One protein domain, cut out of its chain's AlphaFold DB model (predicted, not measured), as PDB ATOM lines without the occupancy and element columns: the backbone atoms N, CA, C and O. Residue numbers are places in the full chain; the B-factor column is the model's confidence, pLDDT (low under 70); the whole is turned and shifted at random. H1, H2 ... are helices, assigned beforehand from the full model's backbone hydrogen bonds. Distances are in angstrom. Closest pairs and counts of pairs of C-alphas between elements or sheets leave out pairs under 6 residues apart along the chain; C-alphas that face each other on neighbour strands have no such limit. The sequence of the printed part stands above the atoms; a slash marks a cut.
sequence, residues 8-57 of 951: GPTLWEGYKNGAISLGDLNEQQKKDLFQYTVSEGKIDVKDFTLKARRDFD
ATOM      1  N   GLY A   8       7.942 -40.019  27.473       87.81
ATOM      2  CA  GLY A   8       7.394 -39.038  26.532       87.81
ATOM      3  C   GLY A   8       7.794 -39.252  25.063       87.81
ATOM      4  O   GLY A   8       6.898 -39.329  24.218       87.81
ATOM      5  N   PRO A   9       9.091 -39.434  24.730       90.88
ATOM      6  CA  PRO A   9       9.527 -39.701  23.357       90.88
ATOM      7  C   PRO A   9       8.908 -40.966  22.754       90.88
ATOM      8  O   PRO A   9       8.374 -40.928  21.646       90.88
ATOM      9  N   THR A  10       8.922 -42.074  23.499       91.31
ATOM     10  CA  THR A  10       8.396 -43.370  23.044       91.31
ATOM     11  C   THR A  10       6.877 -43.341  22.893       91.31
ATOM     12  O   THR A  10       6.337 -43.869  21.921       91.31
ATOM     13  N   LEU A  11       6.175 -42.688  23.825       92.12
ATOM     14  CA  LEU A  11       4.727 -42.507  23.759       92.12
ATOM     15  C   LEU A  11       4.329 -41.633  22.566       92.12
ATOM     16  O   LEU A  11       3.339 -41.926  21.902       92.12
ATOM     17  N   TRP A  12       5.112 -40.596  22.254       93.31
ATOM     18  CA  TRP A  12       4.864 -39.737  21.098       93.31
ATOM     19  C   TRP A  12       5.051 -40.469  19.770       93.31
ATOM     20  O   TRP A  12       4.215 -40.330  18.879       93.31
ATOM     21  N   GLU A  13       6.111 -41.264  19.625       90.38
ATOM     22  CA  GLU A  13       6.309 -42.083  18.425       90.38
ATOM     23  C   GLU A  13       5.198 -43.126  18.262       90.38
ATOM     24  O   GLU A  13       4.661 -43.281  17.163       90.38
ATOM     25  N   GLY A  14       4.793 -43.778  19.356       90.31
ATOM     26  CA  GLY A  14       3.669 -44.714  19.357       90.31
ATOM     27  C   GLY A  14       2.343 -44.047  18.977       90.31
ATOM     28  O   GLY A  14       1.609 -44.581  18.147       90.31
ATOM     29  N   TYR A  15       2.064 -42.856  19.513       89.62
ATOM     30  CA  TYR A  15       0.867 -42.079  19.187       89.62
ATOM     31  C   TYR A  15       0.861 -41.609  17.725       89.62
ATOM     32  O   TYR A  15      -0.121 -41.799  17.012       89.62
ATOM     33  N   LYS A  16       1.979 -41.052  17.237       90.81
ATOM     34  CA  LYS A  16       2.111 -40.548  15.859       90.81
ATOM     35  C   LYS A  16       1.934 -41.651  14.814       90.81
ATOM     36  O   LYS A  16       1.349 -41.404  13.763       90.81
ATOM     37  N   ASN A  17       2.423 -42.855  15.104       88.62
ATOM     38  CA  ASN A  17       2.330 -44.001  14.201       88.62
ATOM     39  C   ASN A  17       1.017 -44.791  14.363       88.62
ATOM     40  O   ASN A  17       0.867 -45.845  13.750       88.62
ATOM     41  N   GLY A  18       0.081 -44.318  15.197       84.44
ATOM     42  CA  GLY A  18      -1.195 -44.990  15.457       84.44
ATOM     43  C   GLY A  18      -1.074 -46.308  16.232       84.44
ATOM     44  O   GLY A  18      -2.047 -47.050  16.315       84.44
ATOM     45  N   ALA A  19       0.099 -46.608  16.799       89.44
ATOM     46  CA  ALA A  19       0.344 -47.807  17.601       89.44
ATOM     47  C   ALA A  19      -0.232 -47.697  19.024       89.44
ATOM     48  O   ALA A  19      -0.378 -48.707  19.707       89.44
ATOM     49  N   ILE A  20      -0.531 -46.474  19.476       87.06
ATOM     50  CA  ILE A  20      -1.097 -46.170  20.792       87.06
ATOM     51  C   ILE A  20      -2.217 -45.138  20.613       87.06
ATOM     52  O   ILE A  20      -1.987 -44.078  20.028       87.06
ATOM     53  N   SER A  21      -3.413 -45.404  21.144       88.81
ATOM     54  CA  SER A  21      -4.478 -44.401  21.261       88.81
ATOM     55  C   SER A  21      -4.372 -43.645  22.587       88.81
ATOM     56  O   SER A  21      -3.985 -44.212  23.606       88.81
ATOM     57  N   LEU A  22      -4.794 -42.374  22.624       85.12
ATOM     58  CA  LEU A  22      -4.907 -41.611  23.880       85.12
ATOM     59  C   LEU A  22      -5.825 -42.293  24.908       85.12
ATOM     60  O   LEU A  22      -5.655 -42.079  26.108       85.12
ATOM     61  N   GLY A  23      -6.794 -43.091  24.445       87.06
ATOM     62  CA  GLY A  23      -7.679 -43.875  25.309       87.06
ATOM     63  C   GLY A  23      -6.975 -45.020  26.044       87.06
ATOM     64  O   GLY A  23      -7.431 -45.403  27.117       87.06
ATOM     65  N   ASP A  24      -5.850 -45.508  25.511       84.25
ATOM     66  CA  ASP A  24      -5.095 -46.646  26.057       84.25
ATOM     67  C   ASP A  24      -4.051 -46.217  27.100       84.25
ATOM     68  O   ASP A  24      -3.437 -47.050  27.768       84.25
ATOM     69  N   LEU A  25      -3.831 -44.906  27.240       88.88
ATOM     70  CA  LEU A  25      -2.859 -44.334  28.160       88.88
ATOM     71  C   LEU A  25      -3.477 -44.090  29.536       88.88
ATOM     72  O   LEU A  25      -4.573 -43.540  29.659       88.88
ATOM     73  N   ASN A  26      -2.738 -44.426  30.593       89.88
ATOM     74  CA  ASN A  26      -3.083 -43.958  31.934       89.88
ATOM     75  C   ASN A  26      -2.736 -42.464  32.104       89.88
ATOM     76  O   ASN A  26      -2.025 -41.878  31.289       89.88
ATOM     77  N   GLU A  27      -3.228 -41.834  33.173       85.12
ATOM     78  CA  GLU A  27      -3.046 -40.390  33.392       85.12
ATOM     79  C   GLU A  27      -1.573 -39.962  33.483       85.12
ATOM     80  O   GLU A  27      -1.216 -38.898  32.981       85.12
ATOM     81  N   GLN A  28      -0.694 -40.809  34.029       87.06
ATOM     82  CA  GLN A  28       0.740 -40.518  34.077       87.06
ATOM     83  C   GLN A  28       1.372 -40.563  32.680       87.06
ATOM     84  O   GLN A  28       2.136 -39.677  32.323       87.06
ATOM     85  N   GLN A  29       1.013 -41.545  31.853       90.12
ATOM     86  CA  GLN A  29       1.498 -41.639  30.475       90.12
ATOM     87  C   GLN A  29       0.954 -40.503  29.601       90.12
ATOM     88  O   GLN A  29       1.679 -39.980  28.759       90.12
ATOM     89  N   LYS A  30      -0.298 -40.079  29.812       90.19
ATOM     90  CA  LYS A  30      -0.848 -38.879  29.163       90.19
ATOM     91  C   LYS A  30      -0.071 -37.636  29.575       90.19
ATOM     92  O   LYS A  30       0.285 -36.839  28.711       90.19
ATOM     93  N   LYS A  31       0.237 -37.495  30.865       90.06
ATOM     94  CA  LYS A  31       1.064 -36.402  31.378       90.06
ATOM     95  C   LYS A  31       2.443 -36.391  30.720       90.06
ATOM     96  O   LYS A  31       2.814 -35.371  30.150       90.06
ATOM     97  N   ASP A  32       3.150 -37.519  30.722       88.19
ATOM     98  CA  ASP A  32       4.490 -37.643  30.135       88.19
ATOM     99  C   ASP A  32       4.478 -37.345  28.624       88.19
ATOM    100  O   ASP A  32       5.352 -36.643  28.114       88.19
ATOM    101  N   LEU A  33       3.457 -37.830  27.905       91.88
ATOM    102  CA  LEU A  33       3.242 -37.546  26.486       91.88
ATOM    103  C   LEU A  33       3.029 -36.047  26.242       91.88
ATOM    104  O   LEU A  33       3.712 -35.457  25.406       91.88
ATOM    105  N   PHE A  34       2.094 -35.419  26.959       92.25
ATOM    106  CA  PHE A  34       1.742 -34.021  26.722       92.25
ATOM    107  C   PHE A  34       2.844 -33.059  27.162       92.25
ATOM    108  O   PHE A  34       3.173 -32.141  26.408       92.25
ATOM    109  N   GLN A  35       3.477 -33.304  28.311       90.44
ATOM    110  CA  GLN A  35       4.630 -32.524  28.756       90.44
ATOM    111  C   GLN A  35       5.766 -32.596  27.737       90.44
ATOM    112  O   GLN A  35       6.291 -31.553  27.363       90.44
ATOM    113  N   TYR A  36       6.071 -33.782  27.203       91.94
ATOM    114  CA  TYR A  36       7.075 -33.941  26.152       91.94
ATOM    115  C   TYR A  36       6.705 -33.209  24.855       91.94
ATOM    116  O   TYR A  36       7.536 -32.526  24.257       91.94
ATOM    117  N   THR A  37       5.450 -33.298  24.402       87.62
ATOM    118  CA  THR A  37       5.030 -32.587  23.179       87.62
ATOM    119  C   THR A  37       5.121 -31.073  23.317       87.62
ATOM    120  O   THR A  37       5.417 -30.388  22.338       87.62
ATOM    121  N   VAL A  38       4.908 -30.558  24.526       87.81
ATOM    122  CA  VAL A  38       5.041 -29.139  24.841       87.81
ATOM    123  C   VAL A  38       6.508 -28.733  24.983       87.81
ATOM    124  O   VAL A  38       6.899 -27.707  24.427       87.81
ATOM    125  N   SER A  39       7.317 -29.516  25.704       84.62
ATOM    126  CA  SER A  39       8.728 -29.206  25.967       84.62
ATOM    127  C   SER A  39       9.558 -29.203  24.687       84.62
ATOM    128  O   SER A  39      10.408 -28.338  24.502       84.62
ATOM    129  N   GLU A  40       9.257 -30.116  23.762       85.62
ATOM    130  CA  GLU A  40       9.907 -30.207  22.449       85.62
ATOM    131  C   GLU A  40       9.301 -29.261  21.399       85.62
ATOM    132  O   GLU A  40       9.666 -29.320  20.226       85.62
ATOM    133  N   GLY A  41       8.323 -28.426  21.773       81.38
ATOM    134  CA  GLY A  41       7.680 -27.480  20.857       81.38
ATOM    135  C   GLY A  41       6.868 -28.131  19.730       81.38
ATOM    136  O   GLY A  41       6.600 -27.487  18.717       81.38
ATOM    137  N   LYS A  42       6.466 -29.398  19.887       82.31
ATOM    138  CA  LYS A  42       5.669 -30.146  18.899       82.31
ATOM    139  C   LYS A  42       4.200 -29.718  18.894       82.31
ATOM    140  O   LYS A  42       3.555 -29.800  17.854       82.31
ATOM    141  N   ILE A  43       3.678 -29.286  20.045       80.69
ATOM    142  CA  ILE A  43       2.321 -28.749  20.227       80.69
ATOM    143  C   ILE A  43       2.419 -27.518  21.135       80.69
ATOM    144  O   ILE A  43       3.141 -27.552  22.135       80.69
ATOM    145  N   ASP A  44       1.713 -26.424  20.822       81.12
ATOM    146  CA  ASP A  44       1.702 -25.268  21.721       81.12
ATOM    147  C   ASP A  44       0.782 -25.554  22.916       81.12
ATOM    148  O   ASP A  44      -0.313 -26.095  22.773       81.12
ATOM    149  N   VAL A  45       1.182 -25.117  24.113       78.00
ATOM    150  CA  VAL A  45       0.362 -25.221  25.338       78.00
ATOM    151  C   VAL A  45      -1.028 -24.627  25.105       78.00
ATOM    152  O   VAL A  45      -2.021 -25.084  25.673       78.00
ATOM    153  N   LYS A  46      -1.111 -23.623  24.222       78.38
ATOM    154  CA  LYS A  46      -2.352 -22.937  23.868       78.38
ATOM    155  C   LYS A  46      -3.402 -23.828  23.199       78.38
ATOM    156  O   LYS A  46      -4.589 -23.520  23.317       78.38
ATOM    157  N   ASP A  47      -2.985 -24.927  22.585       78.50
ATOM    158  CA  ASP A  47      -3.871 -25.867  21.895       78.50
ATOM    159  C   ASP A  47      -4.603 -26.807  22.870       78.50
ATOM    160  O   ASP A  47      -5.577 -27.463  22.502       78.50
ATOM    161  N   PHE A  48      -4.197 -26.821  24.146       78.94
ATOM    162  CA  PHE A  48      -4.859 -27.566  25.215       78.94
ATOM    163  C   PHE A  48      -5.928 -26.724  25.926       78.94
ATOM    164  O   PHE A  48      -5.766 -25.513  26.125       78.94
ATOM    165  N   THR A  49      -7.006 -27.378  26.377       80.00
ATOM    166  CA  THR A  49      -8.025 -26.755  27.240       80.00
ATOM    167  C   THR A  49      -7.427 -26.347  28.590       80.00
ATOM    168  O   THR A  49      -6.471 -26.954  29.069       80.00
ATOM    169  N   LEU A  50      -8.018 -25.347  29.254       66.81
ATOM    170  CA  LEU A  50      -7.546 -24.859  30.561       66.81
ATOM    171  C   LEU A  50      -7.507 -25.964  31.634       66.81
ATOM    172  O   LEU A  50      -6.685 -25.924  32.547       66.81
ATOM    173  N   LYS A  51      -8.409 -26.946  31.526       70.00
ATOM    174  CA  LYS A  51      -8.429 -28.127  32.389       70.00
ATOM    175  C   LYS A  51      -7.224 -29.034  32.105       70.00
ATOM    176  O   LYS A  51      -6.462 -29.307  33.018       70.00
ATOM    177  N   ALA A  52      -6.981 -29.387  30.841       70.12
ATOM    178  CA  ALA A  52      -5.845 -30.229  30.455       70.12
ATOM    179  C   ALA A  52      -4.480 -29.594  30.784       70.12
ATOM    180  O   ALA A  52      -3.562 -30.293  31.201       70.12
ATOM    181  N   ARG A  53      -4.342 -28.267  30.660       81.38
ATOM    182  CA  ARG A  53      -3.108 -27.565  31.060       81.38
ATOM    183  C   ARG A  53      -2.794 -27.721  32.543       81.38
ATOM    184  O   ARG A  53      -1.635 -27.924  32.885       81.38
ATOM    185  N   ARG A  54      -3.825 -27.641  33.391       78.88
ATOM    186  CA  ARG A  54      -3.710 -27.817  34.843       78.88
ATOM    187  C   ARG A  54      -3.470 -29.276  35.216       78.88
ATOM    188  O   ARG A  54      -2.520 -29.552  35.938       78.88
ATOM    189  N   ASP A  55      -4.276 -30.190  34.679       75.44
ATOM    190  CA  ASP A  55      -4.207 -31.621  35.000       75.44
ATOM    191  C   ASP A  55      -2.836 -32.227  34.628       75.44
ATOM    192  O   ASP A  55      -2.310 -33.075  35.352       75.44
ATOM    193  N   PHE A  56      -2.209 -31.743  33.548       83.56
ATOM    194  CA  PHE A  56      -0.912 -32.239  33.065       83.56
ATOM    195  C   PHE A  56       0.278 -31.304  33.324       83.56
ATOM    196  O   PHE A  56       1.391 -31.614  32.902       83.56
ATOM    197  N   ASP A  57       0.082 -30.196  34.043       84.19
ATOM    198  CA  ASP A  57       1.139 -29.231  34.381       84.19
ATOM    199  C   ASP A  57       1.942 -28.746  33.150       84.19
ATOM    200  O   ASP A  57       3.174 -28.749  33.114       84.19
TER     201      ASP A  57
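What this domain is: This is residues 8 to 57 of the 951 residues of an uncharacterized protein of Marinisporobacter balticus (UniProt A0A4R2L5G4). One longer helix, H2, stands in the middle, with H1 packed crosswise on one side of it and the short H3 near its other side, more loosely placed. The looping stretches of residues 17 to 26 and 40 to 49 join the three, the first leading from the end of H1 to the beginning of H2, the second from the end of H2 to H3. The printed part has 50 residues with three named helices, in the order H1, H2, H3, and no named strand; its class is all helix. It is compact, with a radius of gyration of the C-alphas of 10.3 A, and its C-alphas span 27 by 21 by 14 A.

Where its parts are: Find C-alpha 8 at (7.394, -39.038, 26.532), where H1 begins; it holds residues 8 to 16 and measures 12.0 A from first to last C-alpha. Pass residues 17 to 26 and look for C-alpha 27 at (-3.046, -40.390, 33.392), the first of H2. From there H2, residues 27 to 39, runs 17.9 A to C-alpha 39 and is the longest helix, with 13 residues. After residues 40 to 49 comes H3, residues 50 to 55, which measures 8.8 A and ends at C-alpha 55 at (-4.207, -31.621, 35.000).

How they stand to each other: Start at Gly 8 and look across to Leu 33: H1 and H2 touch there, and these closest C-alphas of the two helices are 4.4 A apart. The lines of H1 and H2 are about perpendicular, at 88 degrees, and their centres are 9.6 A apart. Then look from Lys 31 to Asp 55, where the closest C-alphas of H2 and H3 are 8.0 A apart; these helices are close but not clearly touching, with 1 pair of C-alphas within 8 A. H2 and H3 stand at a steep tilt of 62 degrees and run opposite ways. H1 and H3 are apart. In the backbones of H1, H2 and H3, every O i to N i+4 pair is within hydrogen-bond range.

The domain as a whole: The two C-alphas farthest apart are those of Ala 19 and Leu 50, at 27.5 A, while the first and last printed C-alphas, Gly 8 and Asp 57, are 14.0 A apart. The printed part runs from residue 8 to residue 57 of a chain of 951 residues and has no cut. The links from H1 to H2 and from H2 to H3 are both short, with 10 residues each. Read the B-factor column for the model's confidence: the mean pLDDT of the printed part is 85.3, and residue 50 is the one printed residue under 70. The mean is 91 in H1, 89 in H2 and 74 in H3.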